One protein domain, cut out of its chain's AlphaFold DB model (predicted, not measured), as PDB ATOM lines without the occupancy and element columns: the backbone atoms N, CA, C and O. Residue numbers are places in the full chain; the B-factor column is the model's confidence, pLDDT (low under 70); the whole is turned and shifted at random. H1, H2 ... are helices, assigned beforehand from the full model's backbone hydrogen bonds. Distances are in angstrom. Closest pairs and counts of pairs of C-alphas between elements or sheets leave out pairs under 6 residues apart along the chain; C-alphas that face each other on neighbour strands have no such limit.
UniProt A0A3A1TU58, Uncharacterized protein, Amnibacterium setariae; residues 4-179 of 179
ATOM      1  N   ASP A   4     227.477 292.341 200.636       75.31
ATOM      2  CA  ASP A   4     228.855 291.900 200.398       75.31
ATOM      3  C   ASP A   4     229.679 291.714 201.686       75.31
ATOM      4  O   ASP A   4     230.471 290.769 201.789       75.31
ATOM      5  N   ASP A   5     229.457 292.548 202.710       72.56
ATOM      6  CA  ASP A   5     230.156 292.447 204.001       72.56
ATOM      7  C   ASP A   5     229.738 291.176 204.756       72.56
ATOM      8  O   ASP A   5     230.543 290.538 205.441       72.56
ATOM      9  N   LEU A   6     228.471 290.778 204.604       74.31
ATOM     10  CA  LEU A   6     227.893 289.608 205.259       74.31
ATOM     11  C   LEU A   6     228.423 288.308 204.630       74.31
ATOM     12  O   LEU A   6     228.795 287.373 205.343       74.31
ATOM     13  N   ILE A   7     228.561 288.284 203.300       80.75
ATOM     14  CA  ILE A   7     229.158 287.168 202.548       80.75
ATOM     15  C   ILE A   7     230.650 287.017 202.882       80.75
ATOM     16  O   ILE A   7     231.134 285.895 203.081       80.75
ATOM     17  N   ALA A   8     231.392 288.125 202.972       77.25
ATOM     18  CA  ALA A   8     232.803 288.111 203.358       77.25
ATOM     19  C   ALA A   8     232.998 287.579 204.788       77.25
ATOM     20  O   ALA A   8     233.883 286.752 205.037       77.25
ATOM     21  N   TRP A   9     232.127 287.983 205.716       64.56
ATOM     22  CA  TRP A   9     232.166 287.530 207.103       64.56
ATOM     23  C   TRP A   9     231.833 286.036 207.253       64.56
ATOM     24  O   TRP A   9     232.534 285.313 207.968       64.56
ATOM     25  N   GLU A  10     230.834 285.523 206.528       77.94
ATOM     26  CA  GLU A  10     230.524 284.087 206.534       77.94
ATOM     27  C   GLU A  10     231.664 283.225 205.976       77.94
ATOM     28  O   GLU A  10     231.944 282.148 206.514       77.94
ATOM     29  N   ARG A  11     232.354 283.690 204.923       75.56
ATOM     30  CA  ARG A  11     233.528 282.994 204.367       75.56
ATOM     31  C   ARG A  11     234.659 282.914 205.391       75.56
ATOM     32  O   ARG A  11     235.160 281.820 205.652       75.56
ATOM     33  N   LEU A  12     234.985 284.031 206.044       63.06
ATOM     34  CA  LEU A  12     236.003 284.080 207.099       63.06
ATOM     35  C   LEU A  12     235.656 283.171 208.286       63.06
ATOM     36  O   LEU A  12     236.523 282.448 208.785       63.06
ATOM     37  N   ARG A  13     234.386 283.140 208.706       73.19
ATOM     38  CA  ARG A  13     233.909 282.247 209.772       73.19
ATOM     39  C   ARG A  13     234.038 280.771 209.382       73.19
ATOM     40  O   ARG A  13     234.495 279.970 210.199       73.19
ATOM     41  N   ARG A  14     233.674 280.393 208.150       74.81
ATOM     42  CA  ARG A  14     233.835 279.013 207.645       74.81
ATOM     43  C   ARG A  14     235.305 278.608 207.543       74.81
ATOM     44  O   ARG A  14     235.633 277.463 207.840       74.81
ATOM     45  N   ASP A  15     236.198 279.521 207.178       70.06
ATOM     46  CA  ASP A  15     237.640 279.250 207.106       70.06
ATOM     47  C   ASP A  15     238.294 279.139 208.483       70.06
ATOM     48  O   ASP A  15     239.181 278.308 208.685       70.06
ATOM     49  N   ALA A  16     237.850 279.934 209.457       57.03
ATOM     50  CA  ALA A  16     238.263 279.788 210.850       57.03
ATOM     51  C   ALA A  16     237.779 278.451 211.442       57.03
ATOM     52  O   ALA A  16     238.570 277.733 212.051       57.03
ATOM     53  N   ALA A  17     236.522 278.067 211.191       65.31
ATOM     54  CA  ALA A  17     235.973 276.780 211.622       65.31
ATOM     55  C   ALA A  17     236.704 275.590 210.976       65.31
ATOM     56  O   ALA A  17     237.040 274.630 211.666       65.31
ATOM     57  N   ARG A  18     237.021 275.671 209.674       62.88
ATOM     58  CA  ARG A  18     237.825 274.656 208.973       62.88
ATOM     59  C   ARG A  18     239.226 274.533 209.568       62.88
ATOM     60  O   ARG A  18     239.646 273.423 209.874       62.88
ATOM     61  N   ARG A  19     239.932 275.647 209.792       62.59
ATOM     62  CA  ARG A  19     241.263 275.633 210.430       62.59
ATOM     63  C   ARG A  19     241.225 275.055 211.849       62.59
ATOM     64  O   ARG A  19     242.103 274.270 212.191       62.59
ATOM     65  N   GLY A  20     240.194 275.370 212.634       67.62
ATOM     66  CA  GLY A  20     239.971 274.766 213.953       67.62
ATOM     67  C   GLY A  20     239.722 273.255 213.888       67.62
ATOM     68  O   GLY A  20     240.309 272.507 214.665       67.62
ATOM     69  N   ALA A  21     238.925 272.791 212.920       63.22
ATOM     70  CA  ALA A  21     238.657 271.369 212.709       63.22
ATOM     71  C   ALA A  21     239.911 270.586 212.280       63.22
ATOM     72  O   ALA A  21     240.172 269.514 212.818       63.22
ATOM     73  N   PHE A  22     240.730 271.130 211.371       46.94
ATOM     74  CA  PHE A  22     242.011 270.516 210.996       46.94
ATOM     75  C   PHE A  22     243.016 270.498 212.154       46.94
ATOM     76  O   PHE A  22     243.724 269.508 212.327       46.94
ATOM     77  N   GLY A  23     243.055 271.555 212.972       59.91
ATOM     78  CA  GLY A  23     243.865 271.589 214.191       59.91
ATOM     79  C   GLY A  23     243.468 270.494 215.185       59.91
ATOM     80  O   GLY A  23     244.334 269.754 215.642       59.91
ATOM     81  N   ALA A  24     242.167 270.341 215.451       62.75
ATOM     82  CA  ALA A  24     241.641 269.297 216.330       62.75
ATOM     83  C   ALA A  24     241.924 267.883 215.793       62.75
ATOM     84  O   ALA A  24     242.422 267.038 216.532       62.75
ATOM     85  N   LEU A  25     241.707 267.647 214.492       59.81
ATOM     86  CA  LEU A  25     242.023 266.367 213.848       59.81
ATOM     87  C   LEU A  25     243.512 266.020 213.958       59.81
ATOM     88  O   LEU A  25     243.838 264.864 214.215       59.81
ATOM     89  N   ARG A  26     244.415 266.997 213.793       61.12
ATOM     90  CA  ARG A  26     245.859 266.782 213.956       61.12
ATOM     91  C   ARG A  26     246.202 266.377 215.390       61.12
ATOM     92  O   ARG A  26     246.883 265.377 215.572       61.12
ATOM     93  N   THR A  27     245.677 267.086 216.390       72.00
ATOM     94  CA  THR A  27     245.893 266.747 217.806       72.00
ATOM     95  C   THR A  27     245.323 265.371 218.167       72.00
ATOM     96  O   THR A  27     245.943 264.628 218.923       72.00
ATOM     97  N   ASP A  28     244.180 264.985 217.597       71.31
ATOM     98  CA  ASP A  28     243.600 263.652 217.799       71.31
ATOM     99  C   ASP A  28     244.394 262.541 217.101       71.31
ATOM    100  O   ASP A  28     244.421 261.404 217.577       71.31
ATOM    101  N   VAL A  29     245.011 262.828 215.951       70.75
ATOM    102  CA  VAL A  29     245.918 261.895 215.267       70.75
ATOM    103  C   VAL A  29     247.213 261.734 216.063       70.75
ATOM    104  O   VAL A  29     247.614 260.604 216.320       70.75
ATOM    105  N   GLU A  30     247.817 262.832 216.520       74.69
ATOM    106  CA  GLU A  30     249.014 262.824 217.374       74.69
ATOM    107  C   GLU A  30     248.765 262.043 218.673       74.69
ATOM    108  O   GLU A  30     249.558 261.174 219.032       74.69
ATOM    109  N   ARG A  31     247.624 262.271 219.340       75.38
ATOM    110  CA  ARG A  31     247.251 261.534 220.557       75.38
ATOM    111  C   ARG A  31     247.090 260.040 220.292       75.38
ATOM    112  O   ARG A  31     247.658 259.236 221.019       75.38
ATOM    113  N   ARG A  32     246.366 259.659 219.233       75.25
ATOM    114  CA  ARG A  32     246.203 258.243 218.859       75.25
ATOM    115  C   ARG A  32     247.531 257.583 218.501       75.25
ATOM    116  O   ARG A  32     247.715 256.412 218.816       75.25
ATOM    117  N   SER A  33     248.443 258.322 217.870       80.81
ATOM    118  CA  SER A  33     249.799 257.845 217.593       80.81
ATOM    119  C   SER A  33     250.563 257.579 218.888       80.81
ATOM    120  O   SER A  33     251.117 256.497 219.047       80.81
ATOM    121  N   ALA A  34     250.533 258.513 219.842       81.38
ATOM    122  CA  ALA A  34     251.200 258.348 221.133       81.38
ATOM    123  C   ALA A  34     250.596 257.198 221.961       81.38
ATOM    124  O   ALA A  34     251.326 256.409 222.559       81.38
ATOM    125  N   ASP A  35     249.267 257.060 221.964       86.69
ATOM    126  CA  ASP A  35     248.576 255.958 222.644       86.69
ATOM    127  C   ASP A  35     248.942 254.600 222.025       86.69
ATOM    128  O   ASP A  35     249.170 253.626 222.746       86.69
ATOM    129  N   ARG A  36     249.045 254.537 220.690       86.81
ATOM    130  CA  ARG A  36     249.505 253.350 219.960       86.81
ATOM    131  C   ARG A  36     250.947 253.004 220.317       86.81
ATOM    132  O   ARG A  36     251.203 251.859 220.681       86.81
ATOM    133  N   GLU A  37     251.865 253.963 220.236       85.81
ATOM    134  CA  GLU A  37     253.283 253.763 220.558       85.81
ATOM    135  C   GLU A  37     253.445 253.243 221.993       85.81
ATOM    136  O   GLU A  37     254.138 252.254 222.243       85.81
ATOM    137  N   ARG A  38     252.699 253.831 222.937       87.44
ATOM    138  CA  ARG A  38     252.666 253.385 224.331       87.44
ATOM    139  C   ARG A  38     252.138 251.960 224.479       87.44
ATOM    140  O   ARG A  38     252.688 251.186 225.262       87.44
ATOM    141  N   ALA A  39     251.082 251.605 223.750       90.06
ATOM    142  CA  ALA A  39     250.521 250.258 223.771       90.06
ATOM    143  C   ALA A  39     251.496 249.223 223.189       90.06
ATOM    144  O   ALA A  39     251.635 248.138 223.755       90.06
ATOM    145  N   VAL A  40     252.197 249.561 222.101       90.62
ATOM    146  CA  VAL A  40     253.236 248.709 221.506       90.62
ATOM    147  C   VAL A  40     254.385 248.498 222.485       90.62
ATOM    148  O   VAL A  40     254.752 247.347 222.719       90.62
ATOM    149  N   ARG A  41     254.888 249.566 223.119       90.69
ATOM    150  CA  ARG A  41     255.944 249.468 224.138       90.69
ATOM    151  C   ARG A  41     255.529 248.556 225.291       90.69
ATOM    152  O   ARG A  41     256.202 247.570 225.554       90.69
ATOM    153  N   LEU A  42     254.360 248.792 225.886       94.44
ATOM    154  CA  LEU A  42     253.865 247.964 226.989       94.44
ATOM    155  C   LEU A  42     253.692 246.488 226.585       94.44
ATOM    156  O   LEU A  42     253.958 245.577 227.372       94.44
ATOM    157  N   ALA A  43     253.217 246.222 225.367       96.31
ATOM    158  CA  ALA A  43     253.085 244.861 224.858       96.31
ATOM    159  C   ALA A  43     254.454 244.195 224.634       96.31
ATOM    160  O   ALA A  43     254.607 243.008 224.940       96.31
ATOM    161  N   ALA A  44     255.438 244.946 224.136       95.44
ATOM    162  CA  ALA A  44     256.803 244.477 223.951       95.44
ATOM    163  C   ALA A  44     257.461 244.157 225.296       95.44
ATOM    164  O   ALA A  44     257.940 243.038 225.459       95.44
ATOM    165  N   ASP A  45     257.380 245.058 226.278       95.81
ATOM    166  CA  ASP A  45     257.939 244.866 227.622       95.81
ATOM    167  C   ASP A  45     257.409 243.574 228.255       95.81
ATOM    168  O   ASP A  45     258.175 242.710 228.677       95.81
ATOM    169  N   ASN A  46     256.092 243.344 228.191       97.81
ATOM    170  CA  ASN A  46     255.476 242.114 228.698       97.81
ATOM    171  C   ASN A  46     255.996 240.833 228.017       97.81
ATOM    172  O   ASN A  46     256.095 239.771 228.650       97.81
ATOM    173  N   LEU A  47     256.277 240.893 226.711       98.38
ATOM    174  CA  LEU A  47     256.831 239.769 225.955       98.38
ATOM    175  C   LEU A  47     258.315 239.559 226.268       98.38
ATOM    176  O   LEU A  47     258.733 238.410 226.416       98.38
ATOM    177  N   LEU A  48     259.088 240.632 226.414       97.94
ATOM    178  CA  LEU A  48     260.515 240.585 226.731       97.94
ATOM    179  C   LEU A  48     260.754 240.129 228.176       97.94
ATOM    180  O   LEU A  48     261.570 239.238 228.401       97.94
ATOM    181  N   ASP A  49     259.942 240.581 229.127       97.31
ATOM    182  CA  ASP A  49     259.912 240.057 230.496       97.31
ATOM    183  C   ASP A  49     259.590 238.567 230.532       97.31
ATOM    184  O   ASP A  49     260.192 237.777 231.270       97.31
ATOM    185  N   ARG A  50     258.617 238.141 229.718       98.06
ATOM    186  CA  ARG A  50     258.306 236.719 229.572       98.06
ATOM    187  C   ARG A  50     259.503 235.968 228.998       98.06
ATOM    188  O   ARG A  50     259.795 234.885 229.500       98.06
ATOM    189  N   ALA A  51     260.184 236.514 227.996       98.19
ATOM    190  CA  ALA A  51     261.375 235.907 227.419       98.19
ATOM    191  C   ALA A  51     262.513 235.785 228.446       98.19
ATOM    192  O   ALA A  51     263.104 234.714 228.553       98.19
ATOM    193  N   LEU A  52     262.763 236.816 229.262       97.12
ATOM    194  CA  LEU A  52     263.746 236.774 230.351       97.12
ATOM    195  C   LEU A  52     263.456 235.655 231.352       97.12
ATOM    196  O   LEU A  52     264.360 234.895 231.695       97.12
ATOM    197  N   ARG A  53     262.195 235.513 231.789       97.31
ATOM    198  CA  ARG A  53     261.789 234.414 232.682       97.31
ATOM    199  C   ARG A  53     262.056 233.050 232.046       97.31
ATOM    200  O   ARG A  53     262.673 232.200 232.671       97.31
ATOM    201  N   ARG A  54     261.687 232.872 230.775       98.06
ATOM    202  CA  ARG A  54     261.934 231.621 230.041       98.06
ATOM    203  C   ARG A  54     263.418 231.302 229.893       98.06
ATOM    204  O   ARG A  54     263.804 230.161 230.107       98.06
ATOM    205  N   LEU A  55     264.256 232.297 229.601       97.69
ATOM    206  CA  LEU A  55     265.710 232.116 229.554       97.69
ATOM    207  C   LEU A  55     266.282 231.712 230.914       97.69
ATOM    208  O   LEU A  55     267.158 230.852 230.963       97.69
ATOM    209  N   ARG A  56     265.783 232.302 232.006       96.50
ATOM    210  CA  ARG A  56     266.182 231.941 233.374       96.50
ATOM    211  C   ARG A  56     265.823 230.492 233.712       96.50
ATOM    212  O   ARG A  56     266.623 229.810 234.342       96.50
ATOM    213  N   ASP A  57     264.674 230.024 233.236       96.88
ATOM    214  CA  ASP A  57     264.204 228.645 233.420       96.88
ATOM    215  C   ASP A  57     264.855 227.644 232.437       96.88
ATOM    216  O   ASP A  57     264.586 226.445 232.501       96.88
ATOM    217  N   GLY A  58     265.702 228.114 231.511       97.25
ATOM    218  CA  GLY A  58     266.352 227.287 230.485       97.25
ATOM    219  C   GLY A  58     265.480 226.954 229.262       97.25
ATOM    220  O   GLY A  58     265.900 226.181 228.404       97.25
ATOM    221  N   ASP A  59     264.290 227.546 229.139       98.12
ATOM    222  CA  ASP A  59     263.346 227.346 228.030       98.12
ATOM    223  C   ASP A  59     263.625 228.325 226.873       98.12
ATOM    224  O   ASP A  59     262.918 229.312 226.636       98.12
ATOM    225  N   GLU A  60     264.710 228.063 226.146       97.56
ATOM    226  CA  GLU A  60     265.137 228.891 225.017       97.56
ATOM    227  C   GLU A  60     264.119 228.962 223.860       97.56
ATOM    228  O   GLU A  60     263.868 230.071 223.376       97.56
ATOM    229  N   PRO A  61     263.475 227.865 223.415       98.31
ATOM    230  CA  PRO A  61     262.476 227.939 222.350       98.31
ATOM    231  C   PRO A  61     261.293 228.860 222.689       98.31
ATOM    232  O   PRO A  61     260.849 229.646 221.841       98.31
ATOM    233  N   ALA A  62     260.798 228.824 223.933       97.88
ATOM    234  CA  ALA A  62     259.718 229.714 224.348       97.88
ATOM    235  C   ALA A  62     260.179 231.173 224.455       97.88
ATOM    236  O   ALA A  62     259.424 232.078 224.084       97.88
ATOM    237  N   ALA A  63     261.409 231.413 224.919       98.31
ATOM    238  CA  ALA A  63     261.986 232.753 224.944       98.31
ATOM    239  C   ALA A  63     262.072 233.353 223.536       98.31
ATOM    240  O   ALA A  63     261.585 234.460 223.308       98.31
ATOM    241  N   ARG A  64     262.604 232.591 222.573       98.44
ATOM    242  CA  ARG A  64     262.699 233.009 221.168       98.44
ATOM    243  C   ARG A  64     261.333 233.326 220.570       98.44
ATOM    244  O   ARG A  64     261.175 234.357 219.929       98.44
ATOM    245  N   THR A  65     260.319 232.509 220.859       98.44
ATOM    246  CA  THR A  65     258.940 232.769 220.408       98.44
ATOM    247  C   THR A  65     258.397 234.096 220.954       98.44
ATOM    248  O   THR A  65     257.692 234.821 220.253       98.44
ATOM    249  N   ALA A  66     258.694 234.429 222.212       98.44
ATOM    250  CA  ALA A  66     258.280 235.701 222.799       98.44
ATOM    251  C   ALA A  66     259.031 236.891 222.174       98.44
ATOM    252  O   ALA A  66     258.398 237.891 221.840       98.44
ATOM    253  N   VAL A  67     260.336 236.745 221.931       98.38
ATOM    254  CA  VAL A  67     261.169 237.731 221.220       98.38
ATOM    255  C   VAL A  67     260.660 237.978 219.798       98.38
ATOM    256  O   VAL A  67     260.470 239.123 219.401       98.38
ATOM    257  N   GLU A  68     260.377 236.918 219.039       98.12
ATOM    258  CA  GLU A  68     259.809 237.014 217.690       98.12
ATOM    259  C   GLU A  68     258.500 237.799 217.673       98.12
ATOM    260  O   GLU A  68     258.262 238.590 216.764       98.12
ATOM    261  N   ARG A  69     257.644 237.589 218.679       97.75
ATOM    262  CA  ARG A  69     256.388 238.333 218.807       97.75
ATOM    263  C   ARG A  69     256.636 239.801 219.125       97.75
ATOM    264  O   ARG A  69     255.983 240.631 218.510       97.75
ATOM    265  N   ALA A  70     257.571 240.111 220.025       97.50
ATOM    266  CA  ALA A  70     257.907 241.489 220.382       97.50
ATOM    267  C   ALA A  70     258.433 242.272 219.168       97.50
ATOM    268  O   ALA A  70     257.963 243.369 218.888       97.50
ATOM    269  N   LEU A  71     259.328 241.664 218.384       96.62
ATOM    270  CA  LEU A  71     259.900 242.267 217.175       96.62
ATOM    271  C   LEU A  71     258.888 242.479 216.037       96.62
ATOM    272  O   LEU A  71     259.167 243.244 215.121       96.62
ATOM    273  N   ARG A  72     257.738 241.794 216.071       95.81
ATOM    274  CA  ARG A  72     256.647 241.941 215.090       95.81
ATOM    275  C   ARG A  72     255.541 242.889 215.556       95.81
ATOM    276  O   ARG A  72     254.540 243.020 214.854       95.81
ATOM    277  N   LEU A  73     255.661 243.478 216.747       93.69
ATOM    278  CA  LEU A  73     254.685 244.452 217.214       93.69
ATOM    279  C   LEU A  73     254.810 245.755 216.432       93.69
ATOM    280  O   LEU A  73     255.910 246.210 216.123       93.69
ATOM    281  N   GLY A  74     253.656 246.372 216.196       87.56
ATOM    282  CA  GLY A  74     253.590 247.670 215.553       87.56
ATOM    283  C   GLY A  74     253.776 247.636 214.037       87.56
ATOM    284  O   GLY A  74     253.741 246.581 213.405       87.56
ATOM    285  N   GLU A  75     253.917 248.819 213.448       79.62
ATOM    286  CA  GLU A  75     254.256 248.989 212.030       79.62
ATOM    287  C   GLU A  75     255.728 249.390 211.882       79.62
ATOM    288  O   GLU A  75     256.227 250.238 212.616       79.62
ATOM    289  N   GLY A  76     256.430 248.790 210.916       84.50
ATOM    290  CA  GLY A  76     257.830 249.119 210.639       84.50
ATOM    291  C   GLY A  76     258.766 248.734 211.788       84.50
ATOM    292  O   GLY A  76     258.876 247.556 212.128       84.50
ATOM    293  N   ASP A  77     259.442 249.729 212.364       86.44
ATOM    294  CA  ASP A  77     260.509 249.541 213.354       86.44
ATOM    295  C   ASP A  77     260.072 249.797 214.811       86.44
ATOM    296  O   ASP A  77     260.912 249.842 215.710       86.44
ATOM    297  N   GLU A  78     258.761 249.892 215.080       90.62
ATOM    298  CA  GLU A  78     258.214 250.059 216.440       90.62
ATOM    299  C   GLU A  78     258.655 248.922 217.395       90.62
ATOM    300  O   GLU A  78     259.100 249.182 218.513       90.62
ATOM    301  N   GLY A  79     258.595 247.657 216.958       92.06
ATOM    302  CA  GLY A  79     259.063 246.501 217.739       92.06
ATOM    303  C   GLY A  79     260.575 246.521 218.037       92.06
ATOM    304  O   GLY A  79     260.964 246.422 219.203       92.06
ATOM    305  N   PRO A  80     261.449 246.665 217.021       94.56
ATOM    306  CA  PRO A  80     262.884 246.900 217.203       94.56
ATOM    307  C   PRO A  80     263.219 248.046 218.169       94.56
ATOM    308  O   PRO A  80     264.093 247.885 219.023       94.56
ATOM    309  N   LEU A  81     262.505 249.172 218.080       93.75
ATOM    310  CA  LEU A  81     262.671 250.294 219.001       93.75
ATOM    311  C   LEU A  81     262.287 249.924 220.432       93.75
ATOM    312  O   LEU A  81     263.042 250.220 221.355       93.75
ATOM    313  N   ALA A  82     261.172 249.221 220.621       93.75
ATOM    314  CA  ALA A  82     260.770 248.764 221.943       93.75
ATOM    315  C   ALA A  82     261.815 247.825 222.578       93.75
ATOM    316  O   ALA A  82     262.100 247.948 223.765       93.75
ATOM    317  N   VAL A  83     262.461 246.951 221.794       95.31
ATOM    318  CA  VAL A  83     263.583 246.122 222.279       95.31
ATOM    319  C   VAL A  83     264.760 246.979 222.740       95.31
ATOM    320  O   VAL A  83     265.335 246.714 223.796       95.31
ATOM    321  N   HIS A  84     265.134 247.995 221.959       95.56
ATOM    322  CA  HIS A  84     266.218 248.903 222.331       95.56
ATOM    323  C   HIS A  84     265.914 249.632 223.647       95.56
ATOM    324  O   HIS A  84     266.748 249.635 224.553       95.56
ATOM    325  N   LEU A  85     264.706 250.190 223.765       94.75
ATOM    326  CA  LEU A  85     264.251 250.886 224.967       94.75
ATOM    327  C   LEU A  85     264.226 249.959 226.182       94.75
ATOM    328  O   LEU A  85     264.725 250.346 227.227       94.75
ATOM    329  N   PHE A  86     263.758 248.720 226.026       96.44
ATOM    330  CA  PHE A  86     263.760 247.728 227.101       96.44
ATOM    331  C   PHE A  86     265.173 247.436 227.632       96.44
ATOM    332  O   PHE A  86     265.400 247.364 228.838       96.44
ATOM    333  N   VAL A  87     266.157 247.278 226.737       96.25
ATOM    334  CA  VAL A  87     267.558 247.051 227.135       96.25
ATOM    335  C   VAL A  87     268.141 248.282 227.828       96.25
ATOM    336  O   VAL A  87     268.846 248.141 228.827       96.25
ATOM    337  N   TRP A  88     267.856 249.474 227.307       95.31
ATOM    338  CA  TRP A  88     268.277 250.731 227.921       95.31
ATOM    339  C   TRP A  88     267.656 250.933 229.309       95.31
ATOM    340  O   TRP A  88     268.402 251.211 230.246       95.31
ATOM    341  N   ASP A  89     266.347 250.715 229.463       95.19
ATOM    342  CA  ASP A  89     265.629 250.813 230.739       95.19
ATOM    343  C   ASP A  89     266.244 249.865 231.777       95.19
ATOM    344  O   ASP A  89     266.610 250.295 232.867       95.19
ATOM    345  N   ALA A  90     266.472 248.596 231.421       94.81
ATOM    346  CA  ALA A  90     267.069 247.620 232.336       94.81
ATOM    347  C   ALA A  90     268.495 248.005 232.782       94.81
ATOM    348  O   ALA A  90     268.868 247.833 233.948       94.81
ATOM    349  N   LEU A  91     269.315 248.539 231.869       94.44
ATOM    350  CA  LEU A  91     270.647 249.050 232.207       94.44
ATOM    351  C   LEU A  91     270.570 250.291 233.099       94.44
ATOM    352  O   LEU A  91     271.333 250.394 234.058       94.44
ATOM    353  N   ARG A  92     269.643 251.207 232.808       94.31
ATOM    354  CA  ARG A  92     269.397 252.416 233.596       94.31
ATOM    355  C   ARG A  92     268.959 252.076 235.017       94.31
ATOM    356  O   ARG A  92     269.555 252.574 235.967       94.31
ATOM    357  N   GLU A  93     267.970 251.201 235.167       93.06
ATOM    358  CA  GLU A  93     267.488 250.727 236.468       93.06
ATOM    359  C   GLU A  93     268.611 250.072 237.278       93.06
ATOM    360  O   GLU A  93     268.734 250.319 238.475       93.06
ATOM    361  N   THR A  94     269.482 249.296 236.626       93.00
ATOM    362  CA  THR A  94     270.640 248.693 237.301       93.00
ATOM    363  C   THR A  94     271.659 249.748 237.731       93.00
ATOM    364  O   THR A  94     272.159 249.697 238.850       93.00
ATOM    365  N   ALA A  95     271.978 250.705 236.857       92.38
ATOM    366  CA  ALA A  95     273.002 251.715 237.107       92.38
ATOM    367  C   ALA A  95     272.597 252.745 238.172       92.38
ATOM    368  O   ALA A  95     273.465 253.324 238.823       92.38
ATOM    369  N   LEU A  96     271.294 252.989 238.333       90.69
ATOM    370  CA  LEU A  96     270.755 254.035 239.208       90.69
ATOM    371  C   LEU A  96     269.988 253.491 240.420       90.69
ATOM    372  O   LEU A  96     269.625 254.266 241.303       90.69
ATOM    373  N   GLY A  97     269.726 252.185 240.458       89.06
ATOM    374  CA  GLY A  97     269.004 251.516 241.536       89.06
ATOM    375  C   GLY A  97     269.910 250.810 242.544       89.06
ATOM    376  O   GLY A  97     271.125 250.993 242.584       89.06
ATOM    377  N   ASP A  98     269.300 249.940 243.348       83.25
ATOM    378  CA  ASP A  98     269.975 249.222 244.440       83.25
ATOM    379  C   ASP A  98     271.020 248.202 243.946       83.25
ATOM    380  O   ASP A  98     271.937 247.836 244.677       83.25
ATOM    381  N   ALA A  99     270.911 247.753 242.691       82.12
ATOM    382  CA  ALA A  99     271.833 246.802 242.061       82.12
ATOM    383  C   ALA A  99     273.086 247.461 241.447       82.12
ATOM    384  O   ALA A  99     273.840 246.806 240.713       82.12
ATOM    385  N   ARG A 100     273.311 248.748 241.740       89.25
ATOM    386  CA  ARG A 100     274.411 249.544 241.192       89.25
ATOM    387  C   ARG A 100     275.784 248.979 241.540       89.25
ATOM    388  O   ARG A 100     276.687 249.032 240.715       89.25
ATOM    389  N   ASP A 101     275.986 248.410 242.719       91.00
ATOM    390  CA  ASP A 101     277.322 247.948 243.102       91.00
ATOM    391  C   ASP A 101     277.852 246.864 242.142       91.00
ATOM    392  O   ASP A 101     277.226 245.827 241.895       91.00
ATOM    393  N   GLY A 102     279.017 247.130 241.539       91.31
ATOM    394  CA  GLY A 102     279.673 246.240 240.573       91.31
ATOM    395  C   GLY A 102     278.945 246.075 239.231       91.31
ATOM    396  O   GLY A 102     279.337 245.215 238.439       91.31
ATOM    397  N   TRP A 103     277.902 246.868 238.946       94.69
ATOM    398  CA  TRP A 103     277.117 246.743 237.710       94.69
ATOM    399  C   TRP A 103     277.989 246.840 236.461       94.69
ATOM    400  O   TRP A 103     277.861 246.035 235.537       94.69
ATOM    401  N   LEU A 104     278.929 247.786 236.459       95.56
ATOM    402  CA  LEU A 104     279.763 248.033 235.299       95.56
ATOM    403  C   LEU A 104     280.789 246.921 235.068       95.56
ATOM    404  O   LEU A 104     281.086 246.598 233.923       95.56
ATOM    405  N   ASP A 105     281.270 246.276 236.131       96.12
ATOM    406  CA  ASP A 105     282.156 245.115 236.004       96.12
ATOM    407  C   ASP A 105     281.404 243.944 235.347       96.12
ATOM    408  O   ASP A 105     281.941 243.261 234.468       96.12
ATOM    409  N   ARG A 106     280.121 243.754 235.698       96.50
ATOM    410  CA  ARG A 106     279.242 242.771 235.038       96.50
ATOM    411  C   ARG A 106     278.993 243.139 233.574       96.50
ATOM    412  O   ARG A 106     279.065 242.264 232.712       96.50
ATOM    413  N   VAL A 107     278.761 244.418 233.272       96.62
ATOM    414  CA  VAL A 107     278.607 244.926 231.897       96.62
ATOM    415  C   VAL A 107     279.876 244.705 231.066       96.62
ATOM    416  O   VAL A 107     279.784 244.268 229.922       96.62
ATOM    417  N   GLU A 108     281.062 244.956 231.616       96.00
ATOM    418  CA  GLU A 108     282.347 244.761 230.929       96.00
ATOM    419  C   GLU A 108     282.670 243.277 230.686       96.00
ATOM    420  O   GLU A 108     283.334 242.927 229.702       96.00
ATOM    421  N   ALA A 109     282.172 242.386 231.547       96.62
ATOM    422  CA  ALA A 109     282.303 240.941 231.382       96.62
ATOM    423  C   ALA A 109     281.418 240.375 230.254       96.62
ATOM    424  O   ALA A 109     281.683 239.276 229.751       96.62
ATOM    425  N   VAL A 110     280.383 241.104 229.819       97.06
ATOM    426  CA  VAL A 110     279.498 240.681 228.729       97.06
ATOM    427  C   VAL A 110     280.265 240.637 227.402       97.06
ATOM    428  O   VAL A 110     280.833 241.619 226.926       97.06
ATOM    429  N   ARG A 111     280.234 239.470 226.751       96.31
ATOM    430  CA  ARG A 111     280.764 239.264 225.399       96.31
ATOM    431  C   ARG A 111     279.605 239.075 224.429       96.31
ATOM    432  O   ARG A 111     278.910 238.064 224.482       96.31
ATOM    433  N   LEU A 112     279.402 240.070 223.571       96.94
ATOM    434  CA  LEU A 112     278.416 240.067 222.492       96.94
ATOM    435  C   LEU A 112     279.113 240.292 221.152       96.94
ATOM    436  O   LEU A 112     280.169 240.926 221.080       96.94
ATOM    437  N   GLU A 113     278.472 239.827 220.085       95.88
ATOM    438  CA  GLU A 113     278.946 239.963 218.710       95.88
ATOM    439  C   GLU A 113     277.860 240.551 217.802       95.88
ATOM    440  O   GLU A 113     276.688 240.652 218.178       95.88
ATOM    441  N   GLY A 114     278.267 240.974 216.603       95.88
ATOM    442  CA  GLY A 114     277.357 241.404 215.544       95.88
ATOM    443  C   GLY A 114     276.346 242.468 215.982       95.88
ATOM    444  O   GLY A 114     276.705 243.482 216.583       95.88
ATOM    445  N   ALA A 115     275.075 242.238 215.648       96.69
ATOM    446  CA  ALA A 115     273.983 243.161 215.945       96.69
ATOM    447  C   ALA A 115     273.752 243.345 217.453       96.69
ATOM    448  O   ALA A 115     273.591 244.477 217.894       96.69
ATOM    449  N   ALA A 116     273.836 242.276 218.254       97.81
ATOM    450  CA  ALA A 116     273.657 242.370 219.704       97.81
ATOM    451  C   ALA A 116     274.693 243.302 220.340       97.81
ATOM    452  O   ALA A 116     274.357 244.136 221.174       97.81
ATOM    453  N   ARG A 117     275.957 243.219 219.905       97.12
ATOM    454  CA  ARG A 117     277.009 244.118 220.396       97.12
ATOM    455  C   ARG A 117     276.723 245.579 220.060       97.12
ATOM    456  O   ARG A 117     276.939 246.449 220.901       97.12
ATOM    457  N   ARG A 118     276.270 245.854 218.831       95.69
ATOM    458  CA  ARG A 118     275.954 247.223 218.397       95.69
ATOM    459  C   ARG A 118     274.826 247.820 219.231       95.69
ATOM    460  O   ARG A 118     274.987 248.936 219.713       95.69
ATOM    461  N   GLU A 119     273.753 247.062 219.442       96.75
ATOM    462  CA  GLU A 119     272.607 247.488 220.252       96.75
ATOM    463  C   GLU A 119     272.972 247.681 221.724       96.75
ATOM    464  O   GLU A 119     272.608 248.691 222.318       96.75
ATOM    465  N   TRP A 120     273.768 246.775 222.300       97.25
ATOM    466  CA  TRP A 120     274.257 246.900 223.674       97.25
ATOM    467  C   TRP A 120     275.035 248.202 223.887       97.25
ATOM    468  O   TRP A 120     274.787 248.950 224.830       97.25
ATOM    469  N   PHE A 121     275.955 248.518 222.972       96.31
ATOM    470  CA  PHE A 121     276.718 249.764 223.038       96.31
ATOM    471  C   PHE A 121     275.874 250.998 222.721       96.31
ATOM    472  O   PHE A 121     276.159 252.068 223.251       96.31
ATOM    473  N   ALA A 122     274.840 250.875 221.888       95.50
ATOM    474  CA  ALA A 122     273.896 251.962 221.659       95.50
ATOM    475  C   ALA A 122     273.107 252.290 222.935       95.50
ATOM    476  O   ALA A 122     273.036 253.458 223.300       95.50
ATOM    477  N   ALA A 123     272.615 251.276 223.653       95.38
ATOM    478  CA  ALA A 123     271.924 251.466 224.929       95.38
ATOM    479  C   ALA A 123     272.845 252.091 225.994       95.38
ATOM    480  O   ALA A 123     272.450 253.025 226.684       95.38
ATOM    481  N   LEU A 124     274.106 251.653 226.080       95.88
ATOM    482  CA  LEU A 124     275.087 252.257 226.990       95.88
ATOM    483  C   LEU A 124     275.400 253.722 226.650       95.88
ATOM    484  O   LEU A 124     275.478 254.551 227.553       95.88
ATOM    485  N   ARG A 125     275.547 254.061 225.363       95.19
ATOM    486  CA  ARG A 125     275.694 255.462 224.933       95.19
ATOM    487  C   ARG A 125     274.469 256.292 225.297       95.19
ATOM    488  O   ARG A 125     274.634 257.411 225.761       95.19
ATOM    489  N   ALA A 126     273.266 255.761 225.082       93.12
ATOM    490  CA  ALA A 126     272.031 256.450 225.443       93.12
ATOM    491  C   ALA A 126     271.975 256.718 226.955       93.12
ATOM    492  O   ALA A 126     271.717 257.843 227.358       93.12
ATOM    493  N   LEU A 127     272.320 255.729 227.787       92.31
ATOM    494  CA  LEU A 127     272.405 255.889 229.241       92.31
ATOM    495  C   LEU A 127     273.418 256.967 229.662       92.31
ATOM    496  O   LEU A 127     273.136 257.766 230.549       92.31
ATOM    497  N   GLU A 128     274.591 257.011 229.028       93.56
ATOM    498  CA  GLU A 128     275.587 258.056 229.294       93.56
ATOM    499  C   GLU A 128     275.110 259.448 228.858       93.56
ATOM    500  O   GLU A 128     275.335 260.420 229.578       93.56
ATOM    501  N   GLY A 129     274.410 259.533 227.725       89.19
ATOM    502  CA  GLY A 129     273.878 260.778 227.172       89.19
ATOM    503  C   GLY A 129     272.805 261.451 228.031       89.19
ATOM    504  O   GLY A 129     272.672 262.671 227.964       89.19
ATOM    505  N   GLU A 130     272.090 260.698 228.873       87.94
ATOM    506  CA  GLU A 130     271.122 261.251 229.837       87.94
ATOM    507  C   GLU A 130     271.800 262.067 230.952       87.94
ATOM    508  O   GLU A 130     271.160 262.889 231.603       87.94
ATOM    509  N   GLY A 131     273.103 261.860 231.188       84.94
ATOM    510  CA  GLY A 131     273.860 262.597 232.204       84.94
ATOM    511  C   GLY A 131     273.540 262.207 233.652       84.94
ATOM    512  O   GLY A 131     273.907 262.936 234.570       84.94
ATOM    513  N   GLU A 132     272.877 261.068 233.867       89.00
ATOM    514  CA  GLU A 132     272.491 260.579 235.202       89.00
ATOM    515  C   GLU A 132     273.587 259.744 235.882       89.00
ATOM    516  O   GLU A 132     273.572 259.558 237.099       89.00
ATOM    517  N   LEU A 133     274.559 259.251 235.108       91.88
ATOM    518  CA  LEU A 133     275.707 258.516 235.634       91.88
ATOM    519  C   LEU A 133     276.684 259.452 236.345       91.88
ATOM    520  O   LEU A 133     276.920 260.584 235.916       91.88
ATOM    521  N   ASP A 134     277.349 258.943 237.384       93.25
ATOM    522  CA  ASP A 134     278.474 259.674 237.949       93.25
ATOM    523  C   ASP A 134     279.651 259.770 236.962       93.25
ATOM    524  O   ASP A 134     279.746 259.065 235.953       93.25
ATOM    525  N   ALA A 135     280.589 260.670 237.259       94.00
ATOM    526  CA  ALA A 135     281.693 260.951 236.353       94.00
ATOM    527  C   ALA A 135     282.622 259.743 236.114       94.00
ATOM    528  O   ALA A 135     283.288 259.696 235.076       94.00
ATOM    529  N   ALA A 136     282.727 258.805 237.060       94.19
ATOM    530  CA  ALA A 136     283.560 257.617 236.913       94.19
ATOM    531  C   ALA A 136     282.882 256.587 236.003       94.19
ATOM    532  O   ALA A 136     283.501 256.157 235.024       94.19
ATOM    533  N   ASP A 137     281.610 256.288 236.259       94.75
ATOM    534  CA  ASP A 137     280.789 255.386 235.451       94.75
ATOM    535  C   ASP A 137     280.657 255.916 234.018       94.75
ATOM    536  O   ASP A 137     280.952 255.197 233.063       94.75
ATOM    537  N   ALA A 138     280.365 257.208 233.843       94.44
ATOM    538  CA  ALA A 138     280.286 257.838 232.524       94.44
ATOM    539  C   ALA A 138     281.602 257.726 231.732       94.44
ATOM    540  O   ALA A 138     281.601 257.470 230.526       94.44
ATOM    541  N   ARG A 139     282.766 257.891 232.383       94.56
ATOM    542  CA  ARG A 139     284.072 257.708 231.718       94.56
ATOM    543  C   ARG A 139     284.290 256.266 231.274       94.56
ATOM    544  O   ARG A 139     284.763 256.060 230.157       94.56
ATOM    545  N   ARG A 140     283.961 255.291 232.120       95.50
ATOM    546  CA  ARG A 140     284.112 253.872 231.780       95.50
ATOM    547  C   ARG A 140     283.154 253.466 230.657       95.50
ATOM    548  O   ARG A 140     283.599 252.854 229.690       95.50
ATOM    549  N   VAL A 141     281.892 253.905 230.704       95.38
ATOM    550  CA  VAL A 141     280.912 253.686 229.626       95.38
ATOM    551  C   VAL A 141     281.402 254.262 228.297       95.38
ATOM    552  O   VAL A 141     281.388 253.549 227.293       95.38
ATOM    553  N   ARG A 142     281.923 255.499 228.275       94.31
ATOM    554  CA  ARG A 142     282.526 256.079 227.059       94.31
ATOM    555  C   ARG A 142     283.712 255.265 226.544       94.31
ATOM    556  O   ARG A 142     283.839 255.086 225.336       94.31
ATOM    557  N   GLY A 143     284.563 254.759 227.438       94.75
ATOM    558  CA  GLY A 143     285.680 253.884 227.073       94.75
ATOM    559  C   GLY A 143     285.229 252.552 226.464       94.75
ATOM    560  O   GLY A 143     285.856 252.065 225.526       94.75
ATOM    561  N   LEU A 144     284.127 251.988 226.964       94.06
ATOM    562  CA  LEU A 144     283.588 250.703 226.522       94.06
ATOM    563  C   LEU A 144     282.787 250.803 225.217       94.06
ATOM    564  O   LEU A 144     283.028 250.045 224.277       94.06
ATOM    565  N   ALA A 145     281.802 251.702 225.178       92.38
ATOM    566  CA  ALA A 145     280.850 251.807 224.078       92.38
ATOM    567  C   ALA A 145     281.382 252.664 222.919       92.38
ATOM    568  O   ALA A 145     280.972 252.456 221.773       92.38
ATOM    569  N   GLY A 146     282.298 253.598 223.210       89.56
ATOM    570  CA  GLY A 146     282.807 254.589 222.264       89.56
ATOM    571  C   GLY A 146     281.724 255.542 221.743       89.56
ATOM    572  O   GLY A 146     280.533 255.270 221.856       89.56
ATOM    573  N   GLY A 147     282.145 256.644 221.112       80.75
ATOM    574  CA  GLY A 147     281.240 257.622 220.491       80.75
ATOM    575  C   GLY A 147     280.356 258.390 221.485       80.75
ATOM    576  O   GLY A 147     280.543 258.304 222.695       80.75
ATOM    577  N   THR A 148     279.404 259.158 220.955       75.50
ATOM    578  CA  THR A 148     278.395 259.912 221.723       75.50
ATOM    579  C   THR A 148     277.000 259.365 221.444       75.50
ATOM    580  O   THR A 148     276.772 258.770 220.386       75.50
ATOM    581  N   ALA A 149     276.052 259.592 222.360       73.69
ATOM    582  CA  ALA A 149     274.634 259.401 222.066       73.69
ATOM    583  C   ALA A 149     274.256 260.204 220.807       73.69
ATOM    584  O   ALA A 149     274.606 261.377 220.668       73.69
ATOM    585  N   GLY A 150     273.601 259.548 219.858       73.00
ATOM    586  CA  GLY A 150     273.167 260.131 218.592       73.00
ATOM    587  C   GLY A 150     271.907 259.427 218.111       73.00
ATOM    588  O   GLY A 150     271.413 258.524 218.788       73.00
ATOM    589  N   SER A 151     271.390 259.819 216.946       77.69
ATOM    590  CA  SER A 151     270.258 259.117 216.335       77.69
ATOM    591  C   SER A 151     270.627 257.650 216.113       77.69
ATOM    592  O   SER A 151     271.541 257.351 215.340       77.69
ATOM    593  N   HIS A 152     269.940 256.750 216.810       87.12
ATOM    594  CA  HIS A 152     270.135 255.309 216.709       87.12
ATOM    595  C   HIS A 152     268.910 254.682 216.054       87.12
ATOM    596  O   HIS A 152     267.785 254.952 216.464       87.12
ATOM    597  N   GLU A 153     269.142 253.856 215.038       90.38
ATOM    598  CA  GLU A 153     268.108 253.090 214.346       90.38
ATOM    599  C   GLU A 153     268.313 251.603 214.686       90.38
ATOM    600  O   GLU A 153     269.243 250.969 214.165       90.38
ATOM    601  N   PRO A 154     267.507 251.046 215.609       92.44
ATOM    602  CA  PRO A 154     267.710 249.697 216.117       92.44
ATOM    603  C   PRO A 154     267.678 248.651 215.012       92.44
ATOM    604  O   PRO A 154     266.730 248.561 214.233       92.44
ATOM    605  N   PHE A 155     268.711 247.810 214.971       93.31
ATOM    606  CA  PHE A 155     268.818 246.701 214.024       93.31
ATOM    607  C   PHE A 155     268.737 247.097 212.536       93.31
ATOM    608  O   PHE A 155     268.332 246.284 211.689       93.31
ATOM    609  N   VAL A 156     269.168 248.315 212.193       93.25
ATOM    610  CA  VAL A 156     269.280 248.758 210.798       93.25
ATOM    611  C   VAL A 156     270.121 247.774 209.973       93.25
ATOM    612  O   VAL A 156     271.200 247.334 210.384       93.25
ATOM    613  N   GLY A 157     269.587 247.368 208.817       92.19
ATOM    614  CA  GLY A 157     270.230 246.410 207.908       92.19
ATOM    615  C   GLY A 157     270.364 244.973 208.438       92.19
ATOM    616  O   GLY A 157     271.079 244.176 207.837       92.19
ATOM    617  N   VAL A 158     269.716 244.628 209.555       95.69
ATOM    618  CA  VAL A 158     269.710 243.269 210.120       95.69
ATOM    619  C   VAL A 158     268.416 242.565 209.727       95.69
ATOM    620  O   VAL A 158     267.336 243.120 209.922       95.69
ATOM    621  N   ASP A 159     268.507 241.342 209.208       95.56
ATOM    622  CA  ASP A 159     267.326 240.547 208.870       95.56
ATOM    623  C   ASP A 159     266.545 240.080 210.113       95.56
ATOM    624  O   ASP A 159     267.027 240.117 211.247       95.56
ATOM    625  N   ALA A 160     265.309 239.627 209.902       93.94
ATOM    626  CA  ALA A 160     264.407 239.260 210.989       93.94
ATOM    627  C   ALA A 160     264.929 238.112 211.874       93.94
ATOM    628  O   ALA A 160     264.711 238.143 213.083       93.94
ATOM    629  N   ALA A 161     265.618 237.116 211.309       95.56
ATOM    630  CA  ALA A 161     266.134 235.989 212.086       95.56
ATOM    631  C   ALA A 161     267.319 236.431 212.956       95.56
ATOM    632  O   ALA A 161     267.338 236.186 214.163       95.56
ATOM    633  N   ALA A 162     268.246 237.193 212.374       97.12
ATOM    634  CA  ALA A 162     269.377 237.765 213.088       97.12
ATOM    635  C   ALA A 162     268.942 238.771 214.173       97.12
ATOM    636  O   ALA A 162     269.593 238.860 215.216       97.12
ATOM    637  N   ARG A 163     267.822 239.492 213.988       97.25
ATOM    638  CA  ARG A 163     267.210 240.339 215.035       97.25
ATOM    639  C   ARG A 163     266.769 239.520 216.248       97.25
ATOM    640  O   ARG A 163     267.022 239.930 217.382       97.25
ATOM    641  N   VAL A 164     266.145 238.364 216.027       98.12
ATOM    642  CA  VAL A 164     265.708 237.459 217.106       98.12
ATOM    643  C   VAL A 164     266.910 236.911 217.867       98.12
ATOM    644  O   VAL A 164     266.925 236.950 219.099       98.12
ATOM    645  N   ASP A 165     267.936 236.449 217.150       98.19
ATOM    646  CA  ASP A 165     269.169 235.935 217.755       98.19
ATOM    647  C   ASP A 165     269.871 237.009 218.586       98.19
ATOM    648  O   ASP A 165     270.232 236.780 219.743       98.19
ATOM    649  N   ALA A 166     269.999 238.211 218.023       98.38
ATOM    650  CA  ALA A 166     270.630 239.332 218.694       98.38
ATOM    651  C   ALA A 166     269.847 239.784 219.933       98.38
ATOM    652  O   ALA A 166     270.442 239.985 220.990       98.38
ATOM    653  N   THR A 167     268.519 239.873 219.839       98.56
ATOM    654  CA  THR A 167     267.657 240.208 220.981       98.56
ATOM    655  C   THR A 167     267.761 239.149 222.074       98.56
ATOM    656  O   THR A 167     267.943 239.476 223.241       98.56
ATOM    657  N   THR A 168     267.751 237.867 221.712       98.56
ATOM    658  CA  THR A 168     267.925 236.775 222.681       98.56
ATOM    659  C   THR A 168     269.292 236.859 223.378       98.56
ATOM    660  O   THR A 168     269.387 236.640 224.587       98.56
ATOM    661  N   ALA A 169     270.355 237.222 222.652       98.50
ATOM    662  CA  ALA A 169     271.681 237.444 223.228       98.50
ATOM    663  C   ALA A 169     271.723 238.656 224.179       98.50
ATOM    664  O   ALA A 169     272.328 238.558 225.248       98.50
ATOM    665  N   LEU A 170     271.042 239.757 223.840       98.44
ATOM    666  CA  LEU A 170     270.885 240.927 224.714       98.44
ATOM    667  C   LEU A 170     270.171 240.561 226.020       98.44
ATOM    668  O   LEU A 170     270.658 240.887 227.097       98.44
ATOM    669  N   LEU A 171     269.069 239.811 225.947       98.25
ATOM    670  CA  LEU A 171     268.334 239.375 227.138       98.25
ATOM    671  C   LEU A 171     269.185 238.476 228.051       98.25
ATOM    672  O   LEU A 171     269.145 238.609 229.274       98.25
ATOM    673  N   ARG A 172     270.023 237.599 227.485       97.81
ATOM    674  CA  ARG A 172     271.000 236.825 228.273       97.81
ATOM    675  C   ARG A 172     272.058 237.703 228.929       97.81
ATOM    676  O   ARG A 172     272.478 237.400 230.042       97.81
ATOM    677  N   ALA A 173     272.520 238.742 228.239       97.69
ATOM    678  CA  ALA A 173     273.455 239.702 228.812       97.69
ATOM    679  C   ALA A 173     272.819 240.445 229.992       97.69
ATOM    680  O   ALA A 173     273.433 240.511 231.052       97.69
ATOM    681  N   LEU A 174     271.566 240.894 229.856       96.38
ATOM    682  CA  LEU A 174     270.818 241.520 230.948       96.38
ATOM    683  C   LEU A 174     270.695 240.600 232.164       96.38
ATOM    684  O   LEU A 174     270.967 241.038 233.275       96.38
ATOM    685  N   LEU A 175     270.386 239.313 231.978       95.31
ATOM    686  CA  LEU A 175     270.323 238.358 233.096       95.31
ATOM    687  C   LEU A 175     271.635 238.249 233.889       95.31
ATOM    688  O   LEU A 175     271.584 237.919 235.067       95.31
ATOM    689  N   ARG A 176     272.790 238.515 233.266       94.62
ATOM    690  CA  ARG A 176     274.108 238.507 233.931       94.62
ATOM    691  C   ARG A 176     274.458 239.829 234.611       94.62
ATOM    692  O   ARG A 176     275.418 239.871 235.368       94.62
ATOM    693  N   VAL A 177     273.758 240.907 234.265       93.06
ATOM    694  CA  VAL A 177     274.011 242.261 234.774       93.06
ATOM    695  C   VAL A 177     273.025 242.624 235.883       93.06
ATOM    696  O   VAL A 177     273.429 243.230 236.873       93.06
ATOM    697  N   VAL A 178     271.761 242.230 235.722       85.56
ATOM    698  CA  VAL A 178     270.650 242.517 236.643       85.56
ATOM    699  C   VAL A 178     270.527 241.456 237.747       85.56
ATOM    700  O   VAL A 178     270.040 241.766 238.831       85.56
ATOM    701  N   GLY A 179     270.911 240.206 237.461       67.81
ATOM    702  CA  GLY A 179     270.896 239.091 238.419       67.81
ATOM    703  C   GLY A 179     272.157 239.029 239.263       67.81
ATOM    704  O   GLY A 179     272.025 238.606 240.430       67.81
TER     705      GLY A 179
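AT A GLANCE: This is residues 4 to 179 of the 179 residues of an uncharacterized protein of Amnibacterium setariae (UniProt A0A3A1TU58). One very long straight helix, H1, sticks out as an arm from a compact head of helices, with residues 4 to 35 standing free and the rest of H1 packed into the head. In the head, H3 and H7 lie side by side, with the hairpin of the end of H1 and H2 crossing them on one side and H5 crossing them on the other; H6 folds back on H5, and H4 packs on the last part of H7. The printed part has 176 residues with seven named helices, H1 to H7 in order, and no named strand; the class is all helix. It is loose, with a radius of gyration of the C-alphas of 22.0 A and spans of 80 by 41 by 32 A, the arm making the length.

IN THESE COORDINATES: H1, residues 4 to 56, begins with C-alpha 4 at (228.855, 291.900, 200.398) and runs 77.9 A to C-alpha 56 at (266.182, 231.941, 233.374). H2 is residues 60 to 71, 16.4 A. H3 is residues 78 to 96, 26.3 A, and H4 residues 103 to 109. H5 is residues 114 to 129, 22.9 A, and H6 residues 135 to 145, 15.3 A. H7, residues 160 to 178, 26.6 A, ends with C-alpha 178 at (270.650, 242.517, 236.643).

HOW THE PARTS SIT: H1 and H2 form a hairpin at a shallow tilt of 9 degrees, the closest C-alphas being those of Ala 51 and Ala 63, 4.1 A apart; H1 touches H2 with residues 43 to 55 alone. H1 touches H3 with residues 37 to 48 alone, at a steep tilt of 64 degrees, closest at the C-alphas of Arg 41 and Ala 82, 5.3 A. H3 and H7 are the hubs, touching five helices each. They touch each other at a shallow tilt of 13 degrees, the same way, closest at the C-alphas of Thr 94 and Val 178, 6.2 A. H2 touches H7 at a steep tilt of 68 degrees, only just short of perpendicular, closest at the C-alphas of Glu 68 and Val 164, 5.9 A. H4 touches H7, closest at the C-alphas of Arg 106 and Val 177, 5.3 A. H5 touches H3 at a steep tilt of 55 degrees, with the C-alphas of Trp 88 and Ala 123 closest at 4.8 A. H5 also touches H7, at 52 degrees, with the C-alphas of Ala 116 and Ala 166 closest at 4.4 A. H5 and H6 form a hairpin at a shallow tilt of 23 degrees, closest at the C-alphas of Phe 121 and Ala 145, 4.7 A. H1 and H5 are apart. In each of the seven helices every O i to N i+4 pair is within hydrogen-bond range.

THE WHOLE: The C-alphas farthest apart, of Asp 4 and Gly 58, are 80.5 A apart; without residues 4 to 35 the body spans 38 by 33 by 28 A. The printed part has no cut. The link from H6 to H7, residues 146 to 159, is long. The mean pLDDT of the printed part is 89.3, with residues 9, 12, 16 to 26 and 179 under 70.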